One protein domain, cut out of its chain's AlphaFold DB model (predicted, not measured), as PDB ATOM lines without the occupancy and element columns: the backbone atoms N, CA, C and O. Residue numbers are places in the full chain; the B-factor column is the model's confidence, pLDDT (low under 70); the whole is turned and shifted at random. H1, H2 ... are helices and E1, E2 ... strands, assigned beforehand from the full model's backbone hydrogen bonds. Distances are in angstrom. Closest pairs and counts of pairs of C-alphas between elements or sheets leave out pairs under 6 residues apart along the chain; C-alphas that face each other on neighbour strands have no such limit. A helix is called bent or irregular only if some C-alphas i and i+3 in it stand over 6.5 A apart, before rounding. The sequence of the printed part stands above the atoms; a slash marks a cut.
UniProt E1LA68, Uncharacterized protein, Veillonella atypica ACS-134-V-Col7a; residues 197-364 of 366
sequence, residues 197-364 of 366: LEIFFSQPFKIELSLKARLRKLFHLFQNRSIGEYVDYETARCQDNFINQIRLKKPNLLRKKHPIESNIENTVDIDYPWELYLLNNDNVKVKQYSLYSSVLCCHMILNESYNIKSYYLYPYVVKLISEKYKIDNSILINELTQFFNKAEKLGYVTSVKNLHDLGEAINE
ATOM      1  N   LEU A 197      -4.062  34.490 -21.781       92.31
ATOM      2  CA  LEU A 197      -3.733  34.138 -23.154       92.31
ATOM      3  C   LEU A 197      -4.663  34.878 -24.117       92.31
ATOM      4  O   LEU A 197      -5.877  34.687 -24.087       92.31
ATOM      5  N   GLU A 198      -4.099  35.699 -24.996       94.12
ATOM      6  CA  GLU A 198      -4.851  36.407 -26.035       94.12
ATOM      7  C   GLU A 198      -4.474  35.832 -27.402       94.12
ATOM      8  O   GLU A 198      -3.303  35.848 -27.790       94.12
ATOM      9  N   ILE A 199      -5.458  35.309 -28.138       94.88
ATOM     10  CA  ILE A 199      -5.223  34.591 -29.396       94.88
ATOM     11  C   ILE A 199      -6.248  34.945 -30.476       94.88
ATOM     12  O   ILE A 199      -7.448  35.039 -30.230       94.88
ATOM     13  N   PHE A 200      -5.778  35.120 -31.707       96.44
ATOM     14  CA  PHE A 200      -6.608  35.296 -32.891       96.44
ATOM     15  C   PHE A 200      -6.582  34.032 -33.757       96.44
ATOM     16  O   PHE A 200      -5.514  33.592 -34.181       96.44
ATOM     17  N   PHE A 201      -7.751  33.484 -34.084       95.44
ATOM     18  CA  PHE A 201      -7.905  32.349 -34.995       95.44
ATOM     19  C   PHE A 201      -8.218  32.833 -36.408       95.44
ATOM     20  O   PHE A 201      -9.336  33.275 -36.699       95.44
ATOM     21  N   SER A 202      -7.225  32.739 -37.288       92.88
ATOM     22  CA  SER A 202      -7.346  33.143 -38.687       92.88
ATOM     23  C   SER A 202      -8.229  32.191 -39.488       92.88
ATOM     24  O   SER A 202      -8.361  31.008 -39.173       92.88
ATOM     25  N   GLN A 203      -8.887  32.738 -40.505       90.69
ATOM     26  CA  GLN A 203      -9.674  32.011 -41.492       90.69
ATOM     27  C   GLN A 203      -8.944  32.007 -42.846       90.69
ATOM     28  O   GLN A 203      -8.277  32.991 -43.182       90.69
ATOM     29  N   PRO A 204      -9.073  30.923 -43.632       87.56
ATOM     30  CA  PRO A 204      -8.307  30.729 -44.856       87.56
ATOM     31  C   PRO A 204      -8.943  31.446 -46.052       87.56
ATOM     32  O   PRO A 204      -9.684  30.849 -46.833       87.56
ATOM     33  N   PHE A 205      -8.648  32.734 -46.214       83.62
ATOM     34  CA  PHE A 205      -9.119  33.506 -47.366       83.62
ATOM     35  C   PHE A 205      -8.132  33.504 -48.530       83.62
ATOM     36  O   PHE A 205      -6.915  33.453 -48.346       83.62
ATOM     37  N   LYS A 206      -8.659  33.663 -49.748       72.31
ATOM     38  CA  LYS A 206      -7.848  34.035 -50.912       72.31
ATOM     39  C   LYS A 206      -7.591  35.540 -50.883       72.31
ATOM     40  O   LYS A 206      -8.522  36.333 -50.968       72.31
ATOM     41  N   ILE A 207      -6.320  35.922 -50.788       70.38
ATOM     42  CA  ILE A 207      -5.904  37.331 -50.691       70.38
ATOM     43  C   ILE A 207      -5.813  37.993 -52.076       70.38
ATOM     44  O   ILE A 207      -5.747  39.212 -52.173       70.38
ATOM     45  N   GLU A 208      -5.860  37.231 -53.172       81.88
ATOM     46  CA  GLU A 208      -5.735  37.778 -54.524       81.88
ATOM     47  C   GLU A 208      -7.011  37.615 -55.351       81.88
ATOM     48  O   GLU A 208      -7.569  36.524 -55.479       81.88
ATOM     49  N   LEU A 209      -7.442  38.721 -55.964       86.38
ATOM     50  CA  LEU A 209      -8.516  38.724 -56.955       86.38
ATOM     51  C   LEU A 209      -8.035  38.106 -58.267       86.38
ATOM     52  O   LEU A 209      -6.948  38.437 -58.752       86.38
ATOM     53  N   SER A 210      -8.892  37.314 -58.915       87.94
ATOM     54  CA  SER A 210      -8.609  36.837 -60.269       87.94
ATOM     55  C   SER A 210      -8.427  38.003 -61.248       87.94
ATOM     56  O   SER A 210      -8.988  39.087 -61.068       87.94
ATOM     57  N   LEU A 211      -7.694  37.789 -62.349       87.12
ATOM     58  CA  LEU A 211      -7.558  38.795 -63.415       87.12
ATOM     59  C   LEU A 211      -8.934  39.285 -63.904       87.12
ATOM     60  O   LEU A 211      -9.141  40.481 -64.106       87.12
ATOM     61  N   LYS A 212      -9.899  38.361 -64.032       89.75
ATOM     62  CA  LYS A 212     -11.284  38.668 -64.415       89.75
ATOM     63  C   LYS A 212     -11.944  39.597 -63.400       89.75
ATOM     64  O   LYS A 212     -12.541  40.591 -63.805       89.75
ATOM     65  N   ALA A 213     -11.821  39.304 -62.109       87.62
ATOM     66  CA  ALA A 213     -12.352  40.150 -61.047       87.62
ATOM     67  C   ALA A 213     -11.648  41.516 -61.003       87.62
ATOM     68  O   ALA A 213     -12.312  42.540 -60.904       87.62
ATOM     69  N   ARG A 214     -10.323  41.583 -61.186       88.19
ATOM     70  CA  ARG A 214      -9.588  42.859 -61.272       88.19
ATOM     71  C   ARG A 214     -10.090  43.738 -62.417       88.19
ATOM     72  O   ARG A 214     -10.353  44.916 -62.200       88.19
ATOM     73  N   LEU A 215     -10.276  43.162 -63.607       85.88
ATOM     74  CA  LEU A 215     -10.823  43.878 -64.763       85.88
ATOM     75  C   LEU A 215     -12.261  44.334 -64.504       85.88
ATOM     76  O   LEU A 215     -12.579  45.505 -64.682       85.88
ATOM     77  N   ARG A 216     -13.129  43.443 -64.012       86.38
ATOM     78  CA  ARG A 216     -14.525  43.773 -63.680       86.38
ATOM     79  C   ARG A 216     -14.638  44.820 -62.574       86.38
ATOM     80  O   ARG A 216     -15.620  45.550 -62.551       86.38
ATOM     81  N   LYS A 217     -13.648  44.934 -61.684       82.94
ATOM     82  CA  LYS A 217     -13.611  45.966 -60.640       82.94
ATOM     83  C   LYS A 217     -13.474  47.368 -61.236       82.94
ATOM     84  O   LYS A 217     -14.044  48.297 -60.677       82.94
ATOM     85  N   LEU A 218     -12.797  47.508 -62.378       82.69
ATOM     86  CA  LEU A 218     -12.659  48.780 -63.100       82.69
ATOM     87  C   LEU A 218     -13.952  49.198 -63.820       82.69
ATOM     88  O   LEU A 218     -14.167  50.384 -64.052       82.69
ATOM     89  N   PHE A 219     -14.833  48.247 -64.143       81.19
ATOM     90  CA  PHE A 219     -16.077  48.498 -64.873       81.19
ATOM     91  C   PHE A 219     -17.301  48.252 -63.984       81.19
ATOM     92  O   PHE A 219     -17.752  47.114 -63.847       81.19
ATOM     93  N   HIS A 220     -17.887  49.319 -63.428       71.88
ATOM     94  CA  HIS A 220     -19.033  49.249 -62.504       71.88
ATOM     95  C   HIS A 220     -20.182  48.340 -62.977       71.88
ATOM     96  O   HIS A 220     -20.712  47.566 -62.185       71.88
ATOM     97  N   LEU A 221     -20.499  48.345 -64.277       75.88
ATOM     98  CA  LEU A 221     -21.533  47.493 -64.890       75.88
ATOM     99  C   LEU A 221     -21.316  45.981 -64.683       75.88
ATOM    100  O   LEU A 221     -22.270  45.208 -64.728       75.88
ATOM    101  N   PHE A 222     -20.075  45.539 -64.461       78.50
ATOM    102  CA  PHE A 222     -19.723  44.124 -64.327       78.50
ATOM    103  C   PHE A 222     -19.258  43.733 -62.924       78.50
ATOM    104  O   PHE A 222     -18.944  42.558 -62.707       78.50
ATOM    105  N   GLN A 223     -19.238  44.669 -61.969       75.19
ATOM    106  CA  GLN A 223     -18.772  44.409 -60.604       75.19
ATOM    107  C   GLN A 223     -19.572  43.286 -59.930       75.19
ATOM    108  O   GLN A 223     -18.976  42.376 -59.356       75.19
ATOM    109  N   ASN A 224     -20.894  43.258 -60.113       79.62
ATOM    110  CA  ASN A 224     -21.763  42.241 -59.510       79.62
ATOM    111  C   ASN A 224     -21.411  40.801 -59.930       79.62
ATOM    112  O   ASN A 224     -21.688  39.861 -59.195       79.62
ATOM    113  N   ARG A 225     -20.742  40.603 -61.078       83.88
ATOM    114  CA  ARG A 225     -20.353  39.266 -61.571       83.88
ATOM    115  C   ARG A 225     -19.177  38.637 -60.820       83.88
ATOM    116  O   ARG A 225     -18.854  37.482 -61.080       83.88
ATOM    117  N   SER A 226     -18.501  39.399 -59.964       85.62
ATOM    118  CA  SER A 226     -17.365  38.941 -59.152       85.62
ATOM    119  C   SER A 226     -17.514  39.370 -57.691       85.62
ATOM    120  O   SER A 226     -16.524  39.484 -56.975       85.62
ATOM    121  N   ILE A 227     -18.753  39.604 -57.243       84.19
ATOM    122  CA  ILE A 227     -19.022  40.129 -55.905       84.19
ATOM    123  C   ILE A 227     -18.523  39.193 -54.801       84.19
ATOM    124  O   ILE A 227     -17.911  39.672 -53.859       84.19
ATOM    125  N   GLY A 228     -18.669  37.872 -54.969       83.12
ATOM    126  CA  GLY A 228     -18.133  36.882 -54.027       83.12
ATOM    127  C   GLY A 228     -16.613  36.987 -53.863       83.12
ATOM    128  O   GLY A 228     -16.131  37.106 -52.746       83.12
ATOM    129  N   GLU A 229     -15.861  37.077 -54.971       87.06
ATOM    130  CA  GLU A 229     -14.402  37.279 -54.915       87.06
ATOM    131  C   GLU A 229     -14.027  38.595 -54.212       87.06
ATOM    132  O   GLU A 229     -13.032  38.657 -53.494       87.06
ATOM    133  N   TYR A 230     -14.808  39.663 -54.405       87.12
ATOM    134  CA  TYR A 230     -14.571  40.936 -53.721       87.12
ATOM    135  C   TYR A 230     -14.862  40.860 -52.224       87.12
ATOM    136  O   TYR A 230     -14.106  41.431 -51.440       87.12
ATOM    137  N   VAL A 231     -15.933  40.168 -51.836       87.00
ATOM    138  CA  VAL A 231     -16.290  39.931 -50.434       87.00
ATOM    139  C   VAL A 231     -15.182  39.139 -49.744       87.00
ATOM    140  O   VAL A 231     -14.700  39.582 -48.704       87.00
ATOM    141  N   ASP A 232     -14.706  38.047 -50.348       86.81
ATOM    142  CA  ASP A 232     -13.604  37.238 -49.807       86.81
ATOM    143  C   ASP A 232     -12.322  38.067 -49.647       86.81
ATOM    144  O   ASP A 232     -11.693  38.065 -48.586       86.81
ATOM    145  N   TYR A 233     -11.968  38.838 -50.680       89.19
ATOM    146  CA  TYR A 233     -10.788  39.701 -50.679       89.19
ATOM    147  C   TYR A 233     -10.842  40.768 -49.576       89.19
ATOM    148  O   TYR A 233      -9.872  40.972 -48.844       89.19
ATOM    149  N   GLU A 234     -11.964  41.478 -49.435       90.25
ATOM    150  CA  GLU A 234     -12.094  42.507 -48.400       90.25
ATOM    151  C   GLU A 234     -12.228  41.902 -46.996       90.25
ATOM    152  O   GLU A 234     -11.710  42.483 -46.043       90.25
ATOM    153  N   THR A 235     -12.826  40.716 -46.863       91.38
ATOM    154  CA  THR A 235     -12.860  39.961 -45.599       91.38
ATOM    155  C   THR A 235     -11.443  39.605 -45.144       91.38
ATOM    156  O   THR A 235     -11.096  39.858 -43.987       91.38
ATOM    157  N   ALA A 236     -10.588  39.125 -46.056       90.81
ATOM    158  CA  ALA A 236      -9.178  38.851 -45.773       90.81
ATOM    159  C   ALA A 236      -8.446  40.103 -45.264       90.81
ATOM    160  O   ALA A 236      -7.773  40.073 -44.234       90.81
ATOM    161  N   ARG A 237      -8.644  41.243 -45.939       91.88
ATOM    162  CA  ARG A 237      -8.049  42.521 -45.521       91.88
ATOM    163  C   ARG A 237      -8.545  42.988 -44.157       91.88
ATOM    164  O   ARG A 237      -7.760  43.535 -43.384       91.88
ATOM    165  N   CYS A 238      -9.830  42.794 -43.856       94.06
ATOM    166  CA  CYS A 238     -10.384  43.125 -42.546       94.06
ATOM    167  C   CYS A 238      -9.760  42.262 -41.445       94.06
ATOM    168  O   CYS A 238      -9.420  42.798 -40.394       94.06
ATOM    169  N   GLN A 239      -9.547  40.963 -41.694       93.81
ATOM    170  CA  GLN A 239      -8.876  40.067 -40.749       93.81
ATOM    171  C   GLN A 239      -7.496  40.598 -40.345       93.81
ATOM    172  O   GLN A 239      -7.231  40.765 -39.155       93.81
ATOM    173  N   ASP A 240      -6.635  40.904 -41.320       91.62
ATOM    174  CA  ASP A 240      -5.290  41.410 -41.023       91.62
ATOM    175  C   ASP A 240      -5.334  42.789 -40.348       91.62
ATOM    176  O   ASP A 240      -4.551  43.060 -39.435       91.62
ATOM    177  N   ASN A 241      -6.289  43.649 -40.724       93.69
ATOM    178  CA  ASN A 241      -6.492  44.936 -40.061       93.69
ATOM    179  C   ASN A 241      -6.867  44.763 -38.579       93.69
ATOM    180  O   ASN A 241      -6.270  45.410 -37.722       93.69
ATOM    181  N   PHE A 242      -7.798  43.863 -38.252       96.06
ATOM    182  CA  PHE A 242      -8.164  43.594 -36.859       96.06
ATOM    183  C   PHE A 242      -7.002  43.031 -36.053       96.06
ATOM    184  O   PHE A 242      -6.754  43.504 -34.947       96.06
ATOM    185  N   ILE A 243      -6.251  42.080 -36.612       94.62
ATOM    186  CA  ILE A 243      -5.058  41.530 -35.956       94.62
ATOM    187  C   ILE A 243      -4.069  42.655 -35.631       94.62
ATOM    188  O   ILE A 243      -3.588  42.740 -34.502       94.62
ATOM    189  N   ASN A 244      -3.801  43.549 -36.585       93.88
ATOM    190  CA  ASN A 244      -2.892  44.674 -36.377       93.88
ATOM    191  C   ASN A 244      -3.428  45.663 -35.334       93.88
ATOM    192  O   ASN A 244      -2.681  46.078 -34.453       93.88
ATOM    193  N   GLN A 245      -4.719  46.002 -35.379       94.38
ATOM    194  CA  GLN A 245      -5.336  46.898 -34.397       94.38
ATOM    195  C   GLN A 245      -5.299  46.336 -32.976       94.38
ATOM    196  O   GLN A 245      -5.010  47.073 -32.034       94.38
ATOM    197  N   ILE A 246      -5.547  45.034 -32.813       95.56
ATOM    198  CA  ILE A 246      -5.434  44.374 -31.512       95.56
ATOM    199  C   ILE A 246      -3.967  44.386 -31.063       95.56
ATOM    200  O   ILE A 246      -3.686  44.790 -29.936       95.56
ATOM    201  N   ARG A 247      -3.017  44.054 -31.950       94.50
ATOM    202  CA  ARG A 247      -1.572  44.045 -31.652       94.50
ATOM    203  C   ARG A 247      -1.010  45.397 -31.225       94.50
ATOM    204  O   ARG A 247      -0.113  45.420 -30.388       94.50
ATOM    205  N   LEU A 248      -1.554  46.510 -31.725       94.00
ATOM    206  CA  LEU A 248      -1.157  47.852 -31.272       94.00
ATOM    207  C   LEU A 248      -1.355  48.043 -29.761       94.00
ATOM    208  O   LEU A 248      -0.587  48.762 -29.132       94.00
ATOM    209  N   LYS A 249      -2.378  47.408 -29.179       93.25
ATOM    210  CA  LYS A 249      -2.678  47.478 -27.741       93.25
ATOM    211  C   LYS A 249      -2.191  46.254 -26.971       93.25
ATOM    212  O   LYS A 249      -1.874  46.364 -25.791       93.25
ATOM    213  N   LYS A 250      -2.143  45.097 -27.631       92.62
ATOM    214  CA  LYS A 250      -1.751  43.795 -27.084       92.62
ATOM    215  C   LYS A 250      -0.619  43.203 -27.935       92.62
ATOM    216  O   LYS A 250      -0.874  42.314 -28.750       92.62
ATOM    217  N   PRO A 251       0.634  43.668 -27.771       90.06
ATOM    218  CA  PRO A 251       1.759  43.218 -28.601       90.06
ATOM    219  C   PRO A 251       1.989  41.702 -28.571       90.06
ATOM    220  O   PRO A 251       2.469  41.136 -29.548       90.06
ATOM    221  N   ASN A 252       1.580  41.041 -27.482       89.19
ATOM    222  CA  ASN A 252       1.709  39.597 -27.283       89.19
ATOM    223  C   ASN A 252       0.544  38.777 -27.870       89.19
ATOM    224  O   ASN A 252       0.461  37.581 -27.602       89.19
ATOM    225  N   LEU A 253      -0.366  39.388 -28.646       93.12
ATOM    226  CA  LEU A 253      -1.462  38.668 -29.297       93.12
ATOM    227  C   LEU A 253      -0.913  37.548 -30.190       93.12
ATOM    228  O   LEU A 253      -0.287  37.795 -31.233       93.12
ATOM    229  N   LEU A 254      -1.246  36.315 -29.824       93.12
ATOM    230  CA  LEU A 254      -0.938  35.137 -30.616       93.12
ATOM    231  C   LEU A 254      -1.859  35.068 -31.835       93.12
ATOM    232  O   LEU A 254      -3.020  35.469 -31.787       93.12
ATOM    233  N   ARG A 255      -1.364  34.516 -32.940       92.62
ATOM    234  CA  ARG A 255      -2.174  34.216 -34.129       92.62
ATOM    235  C   ARG A 255      -2.078  32.725 -34.412       92.62
ATOM    236  O   ARG A 255      -0.985  32.234 -34.667       92.62
ATOM    237  N   LYS A 256      -3.195  32.003 -34.418       91.81
ATOM    238  CA  LYS A 256      -3.247  30.632 -34.935       91.81
ATOM    239  C   LYS A 256      -3.746  30.664 -36.373       91.81
ATOM    240  O   LYS A 256      -4.860  31.123 -36.626       91.81
ATOM    241  N   LYS A 257      -2.934  30.161 -37.304       88.44
ATOM    242  CA  LYS A 257      -3.349  29.998 -38.702       88.44
ATOM    243  C   LYS A 257      -4.294  28.809 -38.867       88.44
ATOM    244  O   LYS A 257      -4.225  27.821 -38.126       88.44
ATOM    245  N   HIS A 258      -5.162  28.885 -39.864       83.81
ATOM    246  CA  HIS A 258      -5.898  27.733 -40.353       83.81
ATOM    247  C   HIS A 258      -4.924  26.762 -41.055       83.81
ATOM    248  O   HIS A 258      -4.030  27.222 -41.766       83.81
ATOM    249  N   PRO A 259      -5.104  25.430 -40.950       76.06
ATOM    250  CA  PRO A 259      -4.187  24.444 -41.546       76.06
ATOM    251  C   PRO A 259      -3.934  24.549 -43.061       76.06
ATOM    252  O   PRO A 259      -2.998  23.935 -43.557       76.06
ATOM    253  N   ILE A 260      -4.771  25.287 -43.798       75.12
ATOM    254  CA  ILE A 260      -4.667  25.445 -45.262       75.12
ATOM    255  C   ILE A 260      -4.150  26.830 -45.677       75.12
ATOM    256  O   ILE A 260      -3.983  27.080 -46.867       75.12
ATOM    257  N   GLU A 261      -3.932  27.741 -44.721       74.44
ATOM    258  CA  GLU A 261      -3.255  29.007 -45.004       74.44
ATOM    259  C   GLU A 261      -1.776  28.744 -45.322       74.44
ATOM    260  O   GLU A 261      -1.154  27.821 -44.786       74.44
ATOM    261  N   SER A 262      -1.198  29.582 -46.186       74.69
ATOM    262  CA  SER A 262       0.246  29.609 -46.408       74.69
ATOM    263  C   SER A 262       0.996  29.936 -45.109       74.69
ATOM    264  O   SER A 262       0.412  30.339 -44.101       74.69
ATOM    265  N   ASN A 263       2.317  29.740 -45.102       73.69
ATOM    266  CA  ASN A 263       3.125  30.131 -43.951       73.69
ATOM    267  C   ASN A 263       3.026  31.645 -43.728       73.69
ATOM    268  O   ASN A 263       3.427  32.433 -44.581       73.69
ATOM    269  N   ILE A 264       2.476  32.017 -42.573       76.19
ATOM    270  CA  ILE A 264       2.335  33.392 -42.106       76.19
ATOM    271  C   ILE A 264       3.272  33.560 -40.910       76.19
ATOM    272  O   ILE A 264       3.276  32.727 -39.996       76.19
ATOM    273  N   GLU A 265       4.063  34.629 -40.919       73.38
ATOM    274  CA  GLU A 265       4.968  34.967 -39.820       73.38
ATOM    275  C   GLU A 265       4.207  35.225 -38.511       73.38
ATOM    276  O   GLU A 265       3.052  35.666 -38.510       73.38
ATOM    277  N   ASN A 266       4.876  34.998 -37.378       77.31
ATOM    278  CA  ASN A 266       4.334  35.253 -36.039       77.31
ATOM    279  C   ASN A 266       3.018  34.504 -35.774       77.31
ATOM    280  O   ASN A 266       2.045  35.086 -35.272       77.31
ATOM    281  N   THR A 267       2.987  33.222 -36.149       86.19
ATOM    282  CA  THR A 267       1.891  32.300 -35.844       86.19
ATOM    283  C   THR A 267       2.324  31.234 -34.849       86.19
ATOM    284  O   THR A 267       3.494  30.864 -34.790       86.19
ATOM    285  N   VAL A 268       1.371  30.759 -34.050       87.06
ATOM    286  CA  VAL A 268       1.559  29.604 -33.171       87.06
ATOM    287  C   VAL A 268       1.145  28.340 -33.904       87.06
ATOM    288  O   VAL A 268       0.084  28.302 -34.537       87.06
ATOM    289  N   ASP A 269       1.989  27.319 -33.806       82.75
ATOM    290  CA  ASP A 269       1.723  26.007 -34.379       82.75
ATOM    291  C   ASP A 269       1.199  25.082 -33.281       82.75
ATOM    292  O   ASP A 269       1.905  24.756 -32.330       82.75
ATOM    293  N   ILE A 270      -0.085  24.740 -33.376       84.75
ATOM    294  CA  ILE A 270      -0.762  23.835 -32.444       84.75
ATOM    295  C   ILE A 270      -1.331  22.709 -33.296       84.75
ATOM    296  O   ILE A 270      -2.289  22.918 -34.051       84.75
ATOM    297  N   ASP A 271      -0.725  21.536 -33.150       83.75
ATOM    298  CA  ASP A 271      -1.008  20.346 -33.956       83.75
ATOM    299  C   ASP A 271      -2.118  19.453 -33.389       83.75
ATOM    300  O   ASP A 271      -2.455  18.432 -33.991       83.75
ATOM    301  N   TYR A 272      -2.714  19.855 -32.268       88.88
ATOM    302  CA  TYR A 272      -3.844  19.201 -31.615       88.88
ATOM    303  C   TYR A 272      -5.065  20.140 -31.536       88.88
ATOM    304  O   TYR A 272      -4.928  21.358 -31.715       88.88
ATOM    305  N   PRO A 273      -6.275  19.607 -31.271       90.62
ATOM    306  CA  PRO A 273      -7.482  20.416 -31.112       90.62
ATOM    307  C   PRO A 273      -7.333  21.509 -30.054       90.62
ATOM    308  O   PRO A 273      -6.795  21.276 -28.972       90.62
ATOM    309  N   TRP A 274      -7.860  22.700 -30.337       92.62
ATOM    310  CA  TRP A 274      -7.808  23.817 -29.392       92.62
ATOM    311  C   TRP A 274      -8.548  23.502 -28.089       92.62
ATOM    312  O   TRP A 274      -8.100  23.841 -27.000       92.62
ATOM    313  N   GLU A 275      -9.649  22.771 -28.187       93.88
ATOM    314  CA  GLU A 275     -10.429  22.300 -27.052       93.88
ATOM    315  C   GLU A 275      -9.592  21.412 -26.118       93.88
ATOM    316  O   GLU A 275      -9.758  21.485 -24.903       93.88
ATOM    317  N   LEU A 276      -8.636  20.637 -26.649       94.62
ATOM    318  CA  LEU A 276      -7.718  19.835 -25.835       94.62
ATOM    319  C   LEU A 276      -6.711  20.702 -25.070       94.62
ATOM    320  O   LEU A 276      -6.395  20.392 -23.921       94.62
ATOM    321  N   TYR A 277      -6.238  21.801 -25.670       93.38
ATOM    322  CA  TYR A 277      -5.418  22.781 -24.953       93.38
ATOM    323  C   TYR A 277      -6.159  23.294 -23.715       93.38
ATOM    324  O   TYR A 277      -5.624  23.243 -22.609       93.38
ATOM    325  N   LEU A 278      -7.403  23.737 -23.913       93.25
ATOM    326  CA  LEU A 278      -8.243  24.316 -22.868       93.25
ATOM    327  C   LEU A 278      -8.569  23.305 -21.759       93.25
ATOM    328  O   LEU A 278      -8.543  23.664 -20.588       93.25
ATOM    329  N   LEU A 279      -8.809  22.035 -22.105       94.06
ATOM    330  CA  LEU A 279      -9.058  20.969 -21.124       94.06
ATOM    331  C   LEU A 279      -7.858  20.691 -20.213       94.06
ATOM    332  O   LEU A 279      -8.048  20.377 -19.039       94.06
ATOM    333  N   ASN A 280      -6.635  20.801 -20.740       93.25
ATOM    334  CA  ASN A 280      -5.411  20.649 -19.950       93.25
ATOM    335  C   ASN A 280      -5.069  21.903 -19.132       93.25
ATOM    336  O   ASN A 280      -4.329  21.807 -18.158       93.25
ATOM    337  N   ASN A 281      -5.617  23.060 -19.511       90.56
ATOM    338  CA  ASN A 281      -5.258  24.375 -18.980       90.56
ATOM    339  C   ASN A 281      -6.490  25.133 -18.469       90.56
ATOM    340  O   ASN A 281      -6.677  26.313 -18.766       90.56
ATOM    341  N   ASP A 282      -7.339  24.460 -17.696       88.12
ATOM    342  CA  ASP A 282      -8.648  24.977 -17.276       88.12
ATOM    343  C   ASP A 282      -8.587  26.235 -16.389       88.12
ATOM    344  O   ASP A 282      -9.553  26.997 -16.326       88.12
ATOM    345  N   ASN A 283      -7.442  26.501 -15.757       87.75
ATOM    346  CA  ASN A 283      -7.194  27.707 -14.960       87.75
ATOM    347  C   ASN A 283      -6.681  28.905 -15.777       87.75
ATOM    348  O   ASN A 283      -6.601  30.015 -15.247       87.75
ATOM    349  N   VAL A 284      -6.300  28.710 -17.042       89.12
ATOM    350  CA  VAL A 284      -5.774  29.793 -17.881       89.12
ATOM    351  C   VAL A 284      -6.928  30.656 -18.376       89.12
ATOM    352  O   VAL A 284      -7.880  30.164 -18.978       89.12
ATOM    353  N   LYS A 285      -6.824  31.971 -18.166       93.06
ATOM    354  CA  LYS A 285      -7.756  32.940 -18.746       93.06
ATOM    355  C   LYS A 285      -7.458  33.105 -20.225       93.06
ATOM    356  O   LYS A 285      -6.308  33.318 -20.602       93.06
ATOM    357  N   VAL A 286      -8.481  33.032 -21.067       94.00
ATOM    358  CA  VAL A 286      -8.337  33.065 -22.522       94.00
ATOM    359  C   VAL A 286      -9.256  34.118 -23.114       94.00
ATOM    360  O   VAL A 286     -10.471  34.073 -22.940       94.00
ATOM    361  N   LYS A 287      -8.685  35.025 -23.904       95.62
ATOM    362  CA  LYS A 287      -9.429  35.835 -24.864       95.62
ATOM    363  C   LYS A 287      -9.143  35.336 -26.262       95.62
ATOM    364  O   LYS A 287      -7.998  35.347 -26.715       95.62
ATOM    365  N   GLN A 288     -10.191  34.932 -26.959       96.31
ATOM    366  CA  GLN A 288     -10.082  34.432 -28.317       96.31
ATOM    367  C   GLN A 288     -10.896  35.273 -29.292       96.31
ATOM    368  O   GLN A 288     -12.069  35.569 -29.072       96.31
ATOM    369  N   TYR A 289     -10.253  35.644 -30.391       98.00
ATOM    370  CA  TYR A 289     -10.811  36.481 -31.443       98.00
ATOM    371  C   TYR A 289     -10.870  35.679 -32.738       98.00
ATOM    372  O   TYR A 289      -9.935  34.954 -33.079       98.00
ATOM    373  N   SER A 290     -11.948  35.813 -33.496       97.25
ATOM    374  CA  SER A 290     -11.993  35.325 -34.874       97.25
ATOM    375  C   SER A 290     -13.073  36.060 -35.647       97.25
ATOM    376  O   SER A 290     -13.987  36.641 -35.059       97.25
ATOM    377  N   LEU A 291     -13.003  36.006 -36.975       95.19
ATOM    378  CA  LEU A 291     -14.131  36.448 -37.780       95.19
ATOM    379  C   LEU A 291     -15.346  35.566 -37.496       95.19
ATOM    380  O   LEU A 291     -16.361  36.101 -37.084       95.19
ATOM    381  N   TYR A 292     -15.229  34.245 -37.659       92.50
ATOM    382  CA  TYR A 292     -16.347  33.303 -37.497       92.50
ATOM    383  C   TYR A 292     -15.897  31.847 -37.267       92.50
ATOM    384  O   TYR A 292     -16.608  30.906 -37.617       92.50
ATOM    385  N   SER A 293     -14.707  31.626 -36.699       92.50
ATOM    386  CA  SER A 293     -14.245  30.266 -36.397       92.50
ATOM    387  C   SER A 293     -15.136  29.571 -35.360       92.50
ATOM    388  O   SER A 293     -15.517  30.174 -34.356       92.50
ATOM    389  N   SER A 294     -15.391  28.273 -35.551       90.06
ATOM    390  CA  SER A 294     -16.139  27.434 -34.604       90.06
ATOM    391  C   SER A 294     -15.511  27.369 -33.211       90.06
ATOM    392  O   SER A 294     -16.228  27.159 -32.238       90.06
ATOM    393  N   VAL A 295     -14.197  27.598 -33.095       92.12
ATOM    394  CA  VAL A 295     -13.474  27.609 -31.808       92.12
ATOM    395  C   VAL A 295     -14.022  28.657 -30.838       92.12
ATOM    396  O   VAL A 295     -13.944  28.474 -29.623       92.12
ATOM    397  N   LEU A 296     -14.648  29.725 -31.355       95.12
ATOM    398  CA  LEU A 296     -15.332  30.734 -30.542       95.12
ATOM    399  C   LEU A 296     -16.466  30.124 -29.700       95.12
ATOM    400  O   LEU A 296     -16.799  30.645 -28.638       95.12
ATOM    401  N   CYS A 297     -17.019  28.991 -30.124       92.19
ATOM    402  CA  CYS A 297     -18.115  28.300 -29.460       92.19
ATOM    403  C   CYS A 297     -17.654  27.095 -28.621       92.19
ATOM    404  O   CYS A 297     -18.462  26.215 -28.330       92.19
ATOM    405  N   CYS A 298     -16.392  27.059 -28.174       92.31
ATOM    406  CA  CYS A 298     -15.878  26.021 -27.266       92.31
ATOM    407  C   CYS A 298     -16.742  25.823 -26.001       92.31
ATOM    408  O   CYS A 298     -16.828  24.709 -25.490       92.31
ATOM    409  N   HIS A 299     -17.471  26.856 -25.557       90.44
ATOM    410  CA  HIS A 299     -18.479  26.794 -24.493       90.44
ATOM    411  C   HIS A 299     -19.518  25.683 -24.679       90.44
ATOM    412  O   HIS A 299     -20.045  25.172 -23.693       90.44
ATOM    413  N   MET A 300     -19.848  25.307 -25.916       92.25
ATOM    414  CA  MET A 300     -20.791  24.217 -26.189       92.25
ATOM    415  C   MET A 300     -20.195  22.858 -25.814       92.25
ATOM    416  O   MET A 300     -20.918  21.989 -25.343       92.25
ATOM    417  N   ILE A 301     -18.884  22.707 -26.003       93.00
ATOM    418  CA  ILE A 301     -18.144  21.448 -25.898       93.00
ATOM    419  C   ILE A 301     -17.593  21.266 -24.481       93.00
ATOM    420  O   ILE A 301     -17.634  20.165 -23.939       93.00
ATOM    421  N   LEU A 302     -17.097  22.345 -23.873       94.50
ATOM    422  CA  LEU A 302     -16.368  22.330 -22.608       94.50
ATOM    423  C   LEU A 302     -17.272  22.675 -21.428       94.50
ATOM    424  O   LEU A 302     -18.008  23.669 -21.453       94.50
ATOM    425  N   ASN A 303     -17.192  21.875 -20.366       92.31
ATOM    426  CA  ASN A 303     -17.919  22.142 -19.131       92.31
ATOM    427  C   ASN A 303     -17.311  23.342 -18.384       92.31
ATOM    428  O   ASN A 303     -18.017  24.293 -18.052       92.31
ATOM    429  N   GLU A 304     -15.992  23.346 -18.197       89.00
ATOM    430  CA  GLU A 304     -15.233  24.434 -17.581       89.00
ATOM    431  C   GLU A 304     -14.800  25.467 -18.636       89.00
ATOM    432  O   GLU A 304     -13.682  25.444 -19.134       89.00
ATOM    433  N   SER A 305     -15.705  26.380 -18.994       86.69
ATOM    434  CA  SER A 305     -15.443  27.442 -19.988       86.69
ATOM    435  C   SER A 305     -15.495  28.868 -19.421       86.69
ATOM    436  O   SER A 305     -15.326  29.834 -20.151       86.69
ATOM    437  N   TYR A 306     -15.654  29.014 -18.104       85.62
ATOM    438  CA  TYR A 306     -15.817  30.305 -17.417       85.62
ATOM    439  C   TYR A 306     -14.614  31.257 -17.552       85.62
ATOM    440  O   TYR A 306     -14.775  32.466 -17.416       85.62
ATOM    441  N   ASN A 307     -13.426  30.725 -17.842       90.94
ATOM    442  CA  ASN A 307     -12.201  31.498 -18.050       90.94
ATOM    443  C   ASN A 307     -12.012  31.960 -19.507       90.94
ATOM    444  O   ASN A 307     -10.964  32.514 -19.836       90.94
ATOM    445  N   ILE A 308     -12.988  31.729 -20.392       94.56
ATOM    446  CA  ILE A 308     -12.864  31.981 -21.830       94.56
ATOM    447  C   ILE A 308     -13.821  33.101 -22.245       94.56
ATOM    448  O   ILE A 308     -15.032  32.982 -22.083       94.56
ATOM    449  N   LYS A 309     -13.303  34.164 -22.872       96.31
ATOM    450  CA  LYS A 309     -14.124  35.121 -23.631       96.31
ATOM    451  C   LYS A 309     -13.853  34.995 -25.118       96.31
ATOM    452  O   LYS A 309     -12.706  35.018 -25.567       96.31
ATOM    453  N   SER A 310     -14.935  34.891 -25.876       97.69
ATOM    454  CA  SER A 310     -14.913  34.737 -27.326       97.69
ATOM    455  C   SER A 310     -15.476  35.974 -28.003       97.69
ATOM    456  O   SER A 310     -16.625  36.339 -27.759       97.69
ATOM    457  N   TYR A 311     -14.712  36.568 -28.914       98.00
ATOM    458  CA  TYR A 311     -15.129  37.741 -29.674       98.00
ATOM    459  C   TYR A 311     -15.323  37.387 -31.149       98.00
ATOM    460  O   TYR A 311     -14.410  36.897 -31.820       98.00
ATOM    461  N   TYR A 312     -16.531  37.655 -31.641       97.00
ATOM    462  CA  TYR A 312     -16.998  37.372 -32.997       97.00
ATOM    463  C   TYR A 312     -16.973  38.656 -33.841       97.00
ATOM    464  O   TYR A 312     -17.782  39.560 -33.631       97.00
ATOM    465  N   LEU A 313     -16.023  38.761 -34.779       97.06
ATOM    466  CA  LEU A 313     -15.721  40.018 -35.487       97.06
ATOM    467  C   LEU A 313     -16.410  40.163 -36.852       97.06
ATOM    468  O   LEU A 313     -16.387  41.249 -37.437       97.06
ATOM    469  N   TYR A 314     -17.025  39.106 -37.388       94.56
ATOM    470  CA  TYR A 314     -17.663  39.165 -38.707       94.56
ATOM    471  C   TYR A 314     -18.779  40.215 -38.852       94.56
ATOM    472  O   TYR A 314     -18.875  40.788 -39.935       94.56
ATOM    473  N   PRO A 315     -19.584  40.567 -37.825       93.56
ATOM    474  CA  PRO A 315     -20.609  41.601 -37.978       93.56
ATOM    475  C   PRO A 315     -20.025  42.951 -38.388       93.56
ATOM    476  O   PRO A 315     -20.607  43.646 -39.222       93.56
ATOM    477  N   TYR A 316     -18.844  43.301 -37.867       94.00
ATOM    478  CA  TYR A 316     -18.161  44.512 -38.301       94.00
ATOM    479  C   TYR A 316     -17.658  44.397 -39.752       94.00
ATOM    480  O   TYR A 316     -17.785  45.349 -40.522       94.00
ATOM    481  N   VAL A 317     -17.173  43.222 -40.173       92.88
ATOM    482  CA  VAL A 317     -16.798  42.976 -41.580       92.88
ATOM    483  C   VAL A 317     -17.988  43.169 -42.517       92.88
ATOM    484  O   VAL A 317     -17.870  43.895 -43.502       92.88
ATOM    485  N   VAL A 318     -19.138  42.564 -42.199       90.94
ATOM    486  CA  VAL A 318     -20.370  42.689 -42.995       90.94
ATOM    487  C   VAL A 318     -20.736  44.158 -43.169       90.94
ATOM    488  O   VAL A 318     -20.950  44.599 -44.296       90.94
ATOM    489  N   LYS A 319     -20.715  44.941 -42.084       90.69
ATOM    490  CA  LYS A 319     -20.979  46.383 -42.140       90.69
ATOM    491  C   LYS A 319     -20.035  47.103 -43.114       90.69
ATOM    492  O   LYS A 319     -20.507  47.817 -43.996       90.69
ATOM    493  N   LEU A 320     -18.723  46.883 -42.992       91.25
ATOM    494  CA  LEU A 320     -17.714  47.537 -43.837       91.25
ATOM    495  C   LEU A 320     -17.864  47.177 -45.323       91.25
ATOM    496  O   LEU A 320     -17.740  48.040 -46.194       91.25
ATOM    497  N   ILE A 321     -18.122  45.904 -45.625       90.06
ATOM    498  CA  ILE A 321     -18.269  45.414 -47.000       90.06
ATOM    499  C   ILE A 321     -19.551  45.956 -47.631       90.06
ATOM    500  O   ILE A 321     -19.514  46.443 -48.764       90.06
ATOM    501  N   SER A 322     -20.667  45.923 -46.907       88.19
ATOM    502  CA  SER A 322     -21.942  46.432 -47.403       88.19
ATOM    503  C   SER A 322     -21.912  47.930 -47.662       88.19
ATOM    504  O   SER A 322     -22.381  48.367 -48.710       88.19
ATOM    505  N   GLU A 323     -21.296  48.722 -46.780       89.44
ATOM    506  CA  GLU A 323     -21.100  50.162 -46.999       89.44
ATOM    507  C   GLU A 323     -20.243  50.428 -48.247       89.44
ATOM    508  O   GLU A 323     -20.566  51.293 -49.065       89.44
ATOM    509  N   LYS A 324     -19.176  49.645 -48.438       87.50
ATOM    510  CA  LYS A 324     -18.240  49.799 -49.558       87.50
ATOM    511  C   LYS A 324     -18.841  49.428 -50.912       87.50
ATOM    512  O   LYS A 324     -18.597  50.126 -51.897       87.50
ATOM    513  N   TYR A 325     -19.583  48.326 -50.979       84.44
ATOM    514  CA  TYR A 325     -20.124  47.793 -52.233       84.44
ATOM    515  C   TYR A 325     -21.613  48.071 -52.441       84.44
ATOM    516  O   TYR A 325     -22.146  47.704 -53.485       84.44
ATOM    517  N   LYS A 326     -22.277  48.736 -51.487       83.56
ATOM    518  CA  LYS A 326     -23.722  49.016 -51.506       83.56
ATOM    519  C   LYS A 326     -24.562  47.744 -51.692       83.56
ATOM    520  O   LYS A 326     -25.551  47.747 -52.421       83.56
ATOM    521  N   ILE A 327     -24.131  46.655 -51.060       81.75
ATOM    522  CA  ILE A 327     -24.840  45.373 -51.044       81.75
ATOM    523  C   ILE A 327     -25.753  45.370 -49.820       81.75
ATOM    524  O   ILE A 327     -25.371  45.870 -48.764       81.75
ATOM    525  N   ASP A 328     -26.949  44.801 -49.951       78.38
ATOM    526  CA  ASP A 328     -27.796  44.546 -48.790       78.38
ATOM    527  C   ASP A 328     -27.107  43.545 -47.846       78.38
ATOM    528  O   ASP A 328     -26.697  42.459 -48.262       78.38
ATOM    529  N   ASN A 329     -27.017  43.898 -46.560       76.88
ATOM    530  CA  ASN A 329     -26.523  43.016 -45.506       76.88
ATOM    531  C   ASN A 329     -27.214  41.649 -45.535       76.88
ATOM    532  O   ASN A 329     -26.568  40.653 -45.228       76.88
ATOM    533  N   SER A 330     -28.498  41.587 -45.910       70.69
ATOM    534  CA  SER A 330     -29.265  40.338 -45.987       70.69
ATOM    535  C   SER A 330     -28.628  39.293 -46.910       70.69
ATOM    536  O   SER A 330     -28.738  38.102 -46.644       70.69
ATOM    537  N   ILE A 331     -27.887  39.725 -47.935       68.56
ATOM    538  CA  ILE A 331     -27.176  38.852 -48.879       68.56
ATOM    539  C   ILE A 331     -25.926  38.230 -48.228       68.56
ATOM    540  O   ILE A 331     -25.504  37.139 -48.603       68.56
ATOM    541  N   LEU A 332     -25.335  38.915 -47.245       69.38
ATOM    542  CA  LEU A 332     -24.160  38.460 -46.491       69.38
ATOM    543  C   LEU A 332     -24.539  37.725 -45.193       69.38
ATOM    544  O   LEU A 332     -23.708  37.028 -44.608       69.38
ATOM    545  N   ILE A 333     -25.785  37.883 -44.732       72.38
ATOM    546  CA  ILE A 333     -26.352  37.172 -43.585       72.38
ATOM    547  C   ILE A 333     -26.847  35.807 -44.059       72.38
ATOM    548  O   ILE A 333     -27.875  35.678 -44.714       72.38
ATOM    549  N   ASN A 334     -26.123  34.768 -43.669       83.12
ATOM    550  CA  ASN A 334     -26.460  33.375 -43.930       83.12
ATOM    551  C   ASN A 334     -26.690  32.625 -42.604       83.12
ATOM    552  O   ASN A 334     -26.732  33.218 -41.520       83.12
ATOM    553  N   GLU A 335     -26.830  31.304 -42.682       89.25
ATOM    554  CA  GLU A 335     -27.018  30.451 -41.505       89.25
ATOM    555  C   GLU A 335     -25.875  30.552 -40.485       89.25
ATOM    556  O   GLU A 335     -26.126  30.439 -39.287       89.25
ATOM    557  N   LEU A 336     -24.650  30.868 -40.926       89.25
ATOM    558  CA  LEU A 336     -23.510  31.121 -40.041       89.25
ATOM    559  C   LEU A 336     -23.768  32.331 -39.140       89.25
ATOM    560  O   LEU A 336     -23.596  32.251 -37.924       89.25
ATOM    561  N   THR A 337     -24.246  33.439 -39.709       89.06
ATOM    562  CA  THR A 337     -24.601  34.625 -38.921       89.06
ATOM    563  C   THR A 337     -25.779  34.338 -37.988       89.06
ATOM    564  O   THR A 337     -25.774  34.782 -36.843       89.06
ATOM    565  N   GLN A 338     -26.779  33.566 -38.430       91.06
ATOM    566  CA  GLN A 338     -27.900  33.165 -37.570       91.06
ATOM    567  C   GLN A 338     -27.437  32.313 -36.382       91.06
ATOM    568  O   GLN A 338     -27.874  32.552 -35.253       91.06
ATOM    569  N   PHE A 339     -26.524  31.371 -36.622       93.81
ATOM    570  CA  PHE A 339     -25.900  30.559 -35.585       93.81
ATOM    571  C   PHE A 339     -25.169  31.432 -34.558       93.81
ATOM    572  O   PHE A 339     -25.474  31.353 -33.368       93.81
ATOM    573  N   PHE A 340     -24.281  32.331 -34.998       94.75
ATOM    574  CA  PHE A 340     -23.546  33.205 -34.077       94.75
ATOM    575  C   PHE A 340     -24.453  34.190 -33.333       94.75
ATOM    576  O   PHE A 340     -24.221  34.449 -32.157       94.75
ATOM    577  N   ASN A 341     -25.538  34.668 -33.949       93.12
ATOM    578  CA  ASN A 341     -26.536  35.488 -33.256       93.12
ATOM    579  C   ASN A 341     -27.241  34.711 -32.132       93.12
ATOM    580  O   ASN A 341     -27.562  35.280 -31.089       93.12
ATOM    581  N   LYS A 342     -27.514  33.412 -32.321       94.88
ATOM    582  CA  LYS A 342     -28.033  32.558 -31.240       94.88
ATOM    583  C   LYS A 342     -26.965  32.297 -30.178       94.88
ATOM    584  O   LYS A 342     -27.281  32.368 -28.997       94.88
ATOM    585  N   ALA A 343     -25.720  32.050 -30.586       95.56
ATOM    586  CA  ALA A 343     -24.597  31.854 -29.672       95.56
ATOM    587  C   ALA A 343     -24.359  33.089 -28.788       95.56
ATOM    588  O   ALA A 343     -24.161  32.946 -27.585       95.56
ATOM    589  N   GLU A 344     -24.469  34.295 -29.350       95.81
ATOM    590  CA  GLU A 344     -24.399  35.555 -28.604       95.81
ATOM    591  C   GLU A 344     -25.538  35.673 -27.586       95.81
ATOM    592  O   GLU A 344     -25.297  35.965 -26.419       95.81
ATOM    593  N   LYS A 345     -26.781  35.360 -27.980       95.75
ATOM    594  CA  LYS A 345     -27.932  35.360 -27.057       95.75
ATOM    595  C   LYS A 345     -27.786  34.363 -25.905       95.75
ATOM    596  O   LYS A 345     -28.365  34.582 -24.845       95.75
ATOM    597  N   LEU A 346     -27.051  33.272 -26.116       93.81
ATOM    598  CA  LEU A 346     -26.718  32.291 -25.078       93.81
ATOM    599  C   LEU A 346     -25.468  32.673 -24.264       93.81
ATOM    600  O   LEU A 346     -25.111  31.938 -23.346       93.81
ATOM    601  N   GLY A 347     -24.815  33.796 -24.576       93.25
ATOM    602  CA  GLY A 347     -23.621  34.279 -23.883       93.25
ATOM    603  C   GLY A 347     -22.330  33.540 -24.246       93.25
ATOM    604  O   GLY A 347     -21.357  33.634 -23.509       93.25
ATOM    605  N   TYR A 348     -22.296  32.789 -25.351       94.00
ATOM    606  CA  TYR A 348     -21.104  32.027 -25.760       94.00
ATOM    607  C   TYR A 348     -20.065  32.871 -26.489       94.00
ATOM    608  O   TYR A 348     -18.890  32.503 -26.530       94.00
ATOM    609  N   VAL A 349     -20.506  33.967 -27.102       96.19
ATOM    610  CA  VAL A 349     -19.668  34.909 -27.841       96.19
ATOM    611  C   VAL A 349     -20.184  36.328 -27.637       96.19
ATOM    612  O   VAL A 349     -21.386  36.532 -27.481       96.19
ATOM    613  N   THR A 350     -19.291  37.304 -27.729       96.94
ATOM    614  CA  THR A 350     -19.627  38.726 -27.809       96.94
ATOM    615  C   THR A 350     -19.353  39.205 -29.226       96.94
ATOM    616  O   THR A 350     -18.242  39.031 -29.738       96.94
ATOM    617  N   SER A 351     -20.348  39.788 -29.896       96.50
ATOM    618  CA  SER A 351     -20.121  40.327 -31.234       96.50
ATOM    619  C   SER A 351     -19.437  41.693 -31.196       96.50
ATOM    620  O   SER A 351     -19.760  42.559 -30.389       96.50
ATOM    621  N   VAL A 352     -18.504  41.893 -32.123       97.12
ATOM    622  CA  VAL A 352     -17.871  43.184 -32.393       97.12
ATOM    623  C   VAL A 352     -18.519  43.750 -33.649       97.12
ATOM    624  O   VAL A 352     -18.380  43.181 -34.736       97.12
ATOM    625  N   LYS A 353     -19.255  44.857 -33.514       94.50
ATOM    626  CA  LYS A 353     -20.029  45.472 -34.610       94.50
ATOM    627  C   LYS A 353     -19.366  46.736 -35.152       94.50
ATOM    628  O   LYS A 353     -19.752  47.223 -36.216       94.50
ATOM    629  N   ASN A 354     -18.397  47.294 -34.426       95.19
ATOM    630  CA  ASN A 354     -17.683  48.515 -34.788       95.19
ATOM    631  C   ASN A 354     -16.336  48.642 -34.024       95.19
ATOM    632  O   ASN A 354     -15.965  47.766 -33.244       95.19
ATOM    633  N   LEU A 355     -15.600  49.741 -34.252       93.75
ATOM    634  CA  LEU A 355     -14.304  50.013 -33.603       93.75
ATOM    635  C   LEU A 355     -14.390  50.234 -32.090       93.75
ATOM    636  O   LEU A 355     -13.439  49.903 -31.387       93.75
ATOM    637  N   HIS A 356     -15.482  50.818 -31.599       95.44
ATOM    638  CA  HIS A 356     -15.696  51.012 -30.168       95.44
ATOM    639  C   HIS A 356     -15.810  49.655 -29.470       95.44
ATOM    640  O   HIS A 356     -15.023  49.387 -28.567       95.44
ATOM    641  N   ASP A 357     -16.667  48.763 -29.977       96.31
ATOM    642  CA  ASP A 357     -16.827  47.401 -29.449       96.31
ATOM    643  C   ASP A 357     -15.495  46.626 -29.480       96.31
ATOM    644  O   ASP A 357     -15.164  45.895 -28.550       96.31
ATOM    645  N   LEU A 358     -14.690  46.803 -30.540       95.94
ATOM    646  CA  LEU A 358     -13.353  46.203 -30.618       95.94
ATOM    647  C   LEU A 358     -12.435  46.758 -29.519       95.94
ATOM    648  O   LEU A 358     -11.674  46.013 -28.906       95.94
ATOM    649  N   GLY A 359     -12.504  48.066 -29.262       95.31
ATOM    650  CA  GLY A 359     -11.783  48.720 -28.178       95.31
ATOM    651  C   GLY A 359     -12.174  48.187 -26.799       95.31
ATOM    652  O   GLY A 359     -11.281  47.923 -25.993       95.31
ATOM    653  N   GLU A 360     -13.469  47.985 -26.553       95.88
ATOM    654  CA  GLU A 360     -13.989  47.376 -25.324       95.88
ATOM    655  C   GLU A 360     -13.505  45.932 -25.174       95.88
ATOM    656  O   GLU A 360     -12.908  45.595 -24.155       95.88
ATOM    657  N   ALA A 361     -13.637  45.109 -26.218       94.38
ATOM    658  CA  ALA A 361     -13.188  43.716 -26.222       94.38
ATOM    659  C   ALA A 361     -11.688  43.559 -25.905       94.38
ATOM    660  O   ALA A 361     -11.262  42.631 -25.209       94.38
ATOM    661  N   ILE A 362     -10.852  44.470 -26.409       93.94
ATOM    662  CA  ILE A 362      -9.411  44.482 -26.119       93.94
ATOM    663  C   ILE A 362      -9.149  44.821 -24.642       93.94
ATOM    664  O   ILE A 362      -8.288  44.206 -24.007       93.94
ATOM    665  N   ASN A 363      -9.888  45.784 -24.095       92.00
ATOM    666  CA  ASN A 363      -9.658  46.328 -22.757       92.00
ATOM    667  C   ASN A 363     -10.367  45.553 -21.635       92.00
ATOM    668  O   ASN A 363     -10.004  45.720 -20.478       92.00
ATOM    669  N   GLU A 364     -11.351  44.718 -21.961       91.31
ATOM    670  CA  GLU A 364     -12.144  43.964 -20.988       91.31
ATOM    671  C   GLU A 364     -11.267  43.070 -20.093       91.31
ATOM    672  O   GLU A 364     -10.363  42.398 -20.578       91.31
TER     673      GLU A 364
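Overview. This is residues 197 to 364 of the 366 residues of an uncharacterized protein of Veillonella atypica ACS-134-V-Col7a (UniProt E1LA68). A small twisted sheet of four parallel strands has H4 over one face and H8 over the opposite face, and the long helix H2 runs from the sheet out to H1, making most of the longest axis. Beyond the end of E4, H5 crosses H2, the short helix H6 packs on residues 318 to 322 of H5, and H7 folds back toward the sheet near E4. The printed part has 168 residues, with eight named helices and four named strands in the order E1 H1 H2 E2 H3 E3 H4 E4 H5 H6 H7 H8; the sheet's order is E2 E1 E3 E4. The class is mixed, and the whole is compact, with a radius of gyration of the C-alphas of 16.9 A, yet elongated in outline at 55 by 35 by 28 A.

Along the chain. The strands are E1, residues 197 to 201, from C-alpha 197 at (-3.733, 34.138, -23.154); E2, 254 to 256; E3, 285 to 290, 16.8 A long; and E4, 308 to 312. The helices are H1, 211 to 218; H2, 220 to 249, 38.5 A; H3, 274 to 280; H4, 294 to 300; H5, 314 to 325, 16.2 A; H6, 329 to 332; H7, 335 to 345, 15.3 A; and H8, 355 to 363, ending at C-alpha 363, (-9.658, 46.328, -22.757). H2 is irregular, with C-alphas 225 and 228 8.2 A apart and a kink of 77 degrees near residue 227; H4 is irregular, with C-alphas 296 and 299 7.9 A apart.

Arrangement. In the sheet, N 199 of E1 and O 287 of E3 are 2.9 A apart, N 254 of E2 and O 198 of E1 2.9 A, and N 309 of E4 and O 286 of E3 2.8 A, within hydrogen-bond range. E1, H1 H2, E2 and E3, H4, E4 are strand-helix-strand units, parallel neighbour strands with helices between; E2, H3, E3 is a split one, with E1 between its strands; the three crossovers are right-handed. H4, at a height of 8.9 A over the sheet, runs slantwise to the strands, at 36 degrees to E3 on the local plane. H8, on the opposite face at a height of 10.7 A, runs along them, over E3 and E4. H2 only grazes the sheet with residues 239 to 247, and H7 with 340 to 344. H2 touches H5 with residues 231 to 238 alone, at a steep tilt of 44 degrees, opposite ways; their closest C-alphas, of Thr 235 and Val 317, are 6.4 A apart. H1 touches H2, about perpendicular at 87 degrees, closest at the C-alphas of Arg 216 and Phe 222, 5.2 A. H3 and H4 only just touch, with 3 pairs of C-alphas within 8 A, the closest those of Glu 275 and Cys 298, 6.6 A. H5 touches H6, closest at the C-alphas of Ser 322 and Asn 329, 6.0 A. Every O i to N i+4 pair is within hydrogen-bond range in H3, H5, H7 and H8; H1 has 3 of 4, H2 20 of 26, and H4 0 of 3 beside 3 of 4 O i to N i+3 pairs, while H6 is too short for an O i to N i+4 pair.

Size, cuts and confidence. The two C-alphas farthest apart, of Leu 221 and Asn 283, are 55.6 A apart. The printed part has no cut, and the link E2 to H3, residues 257 to 273, is long. Mean pLDDT of the printed part is 89.2; residues 331 to 332 are under 70.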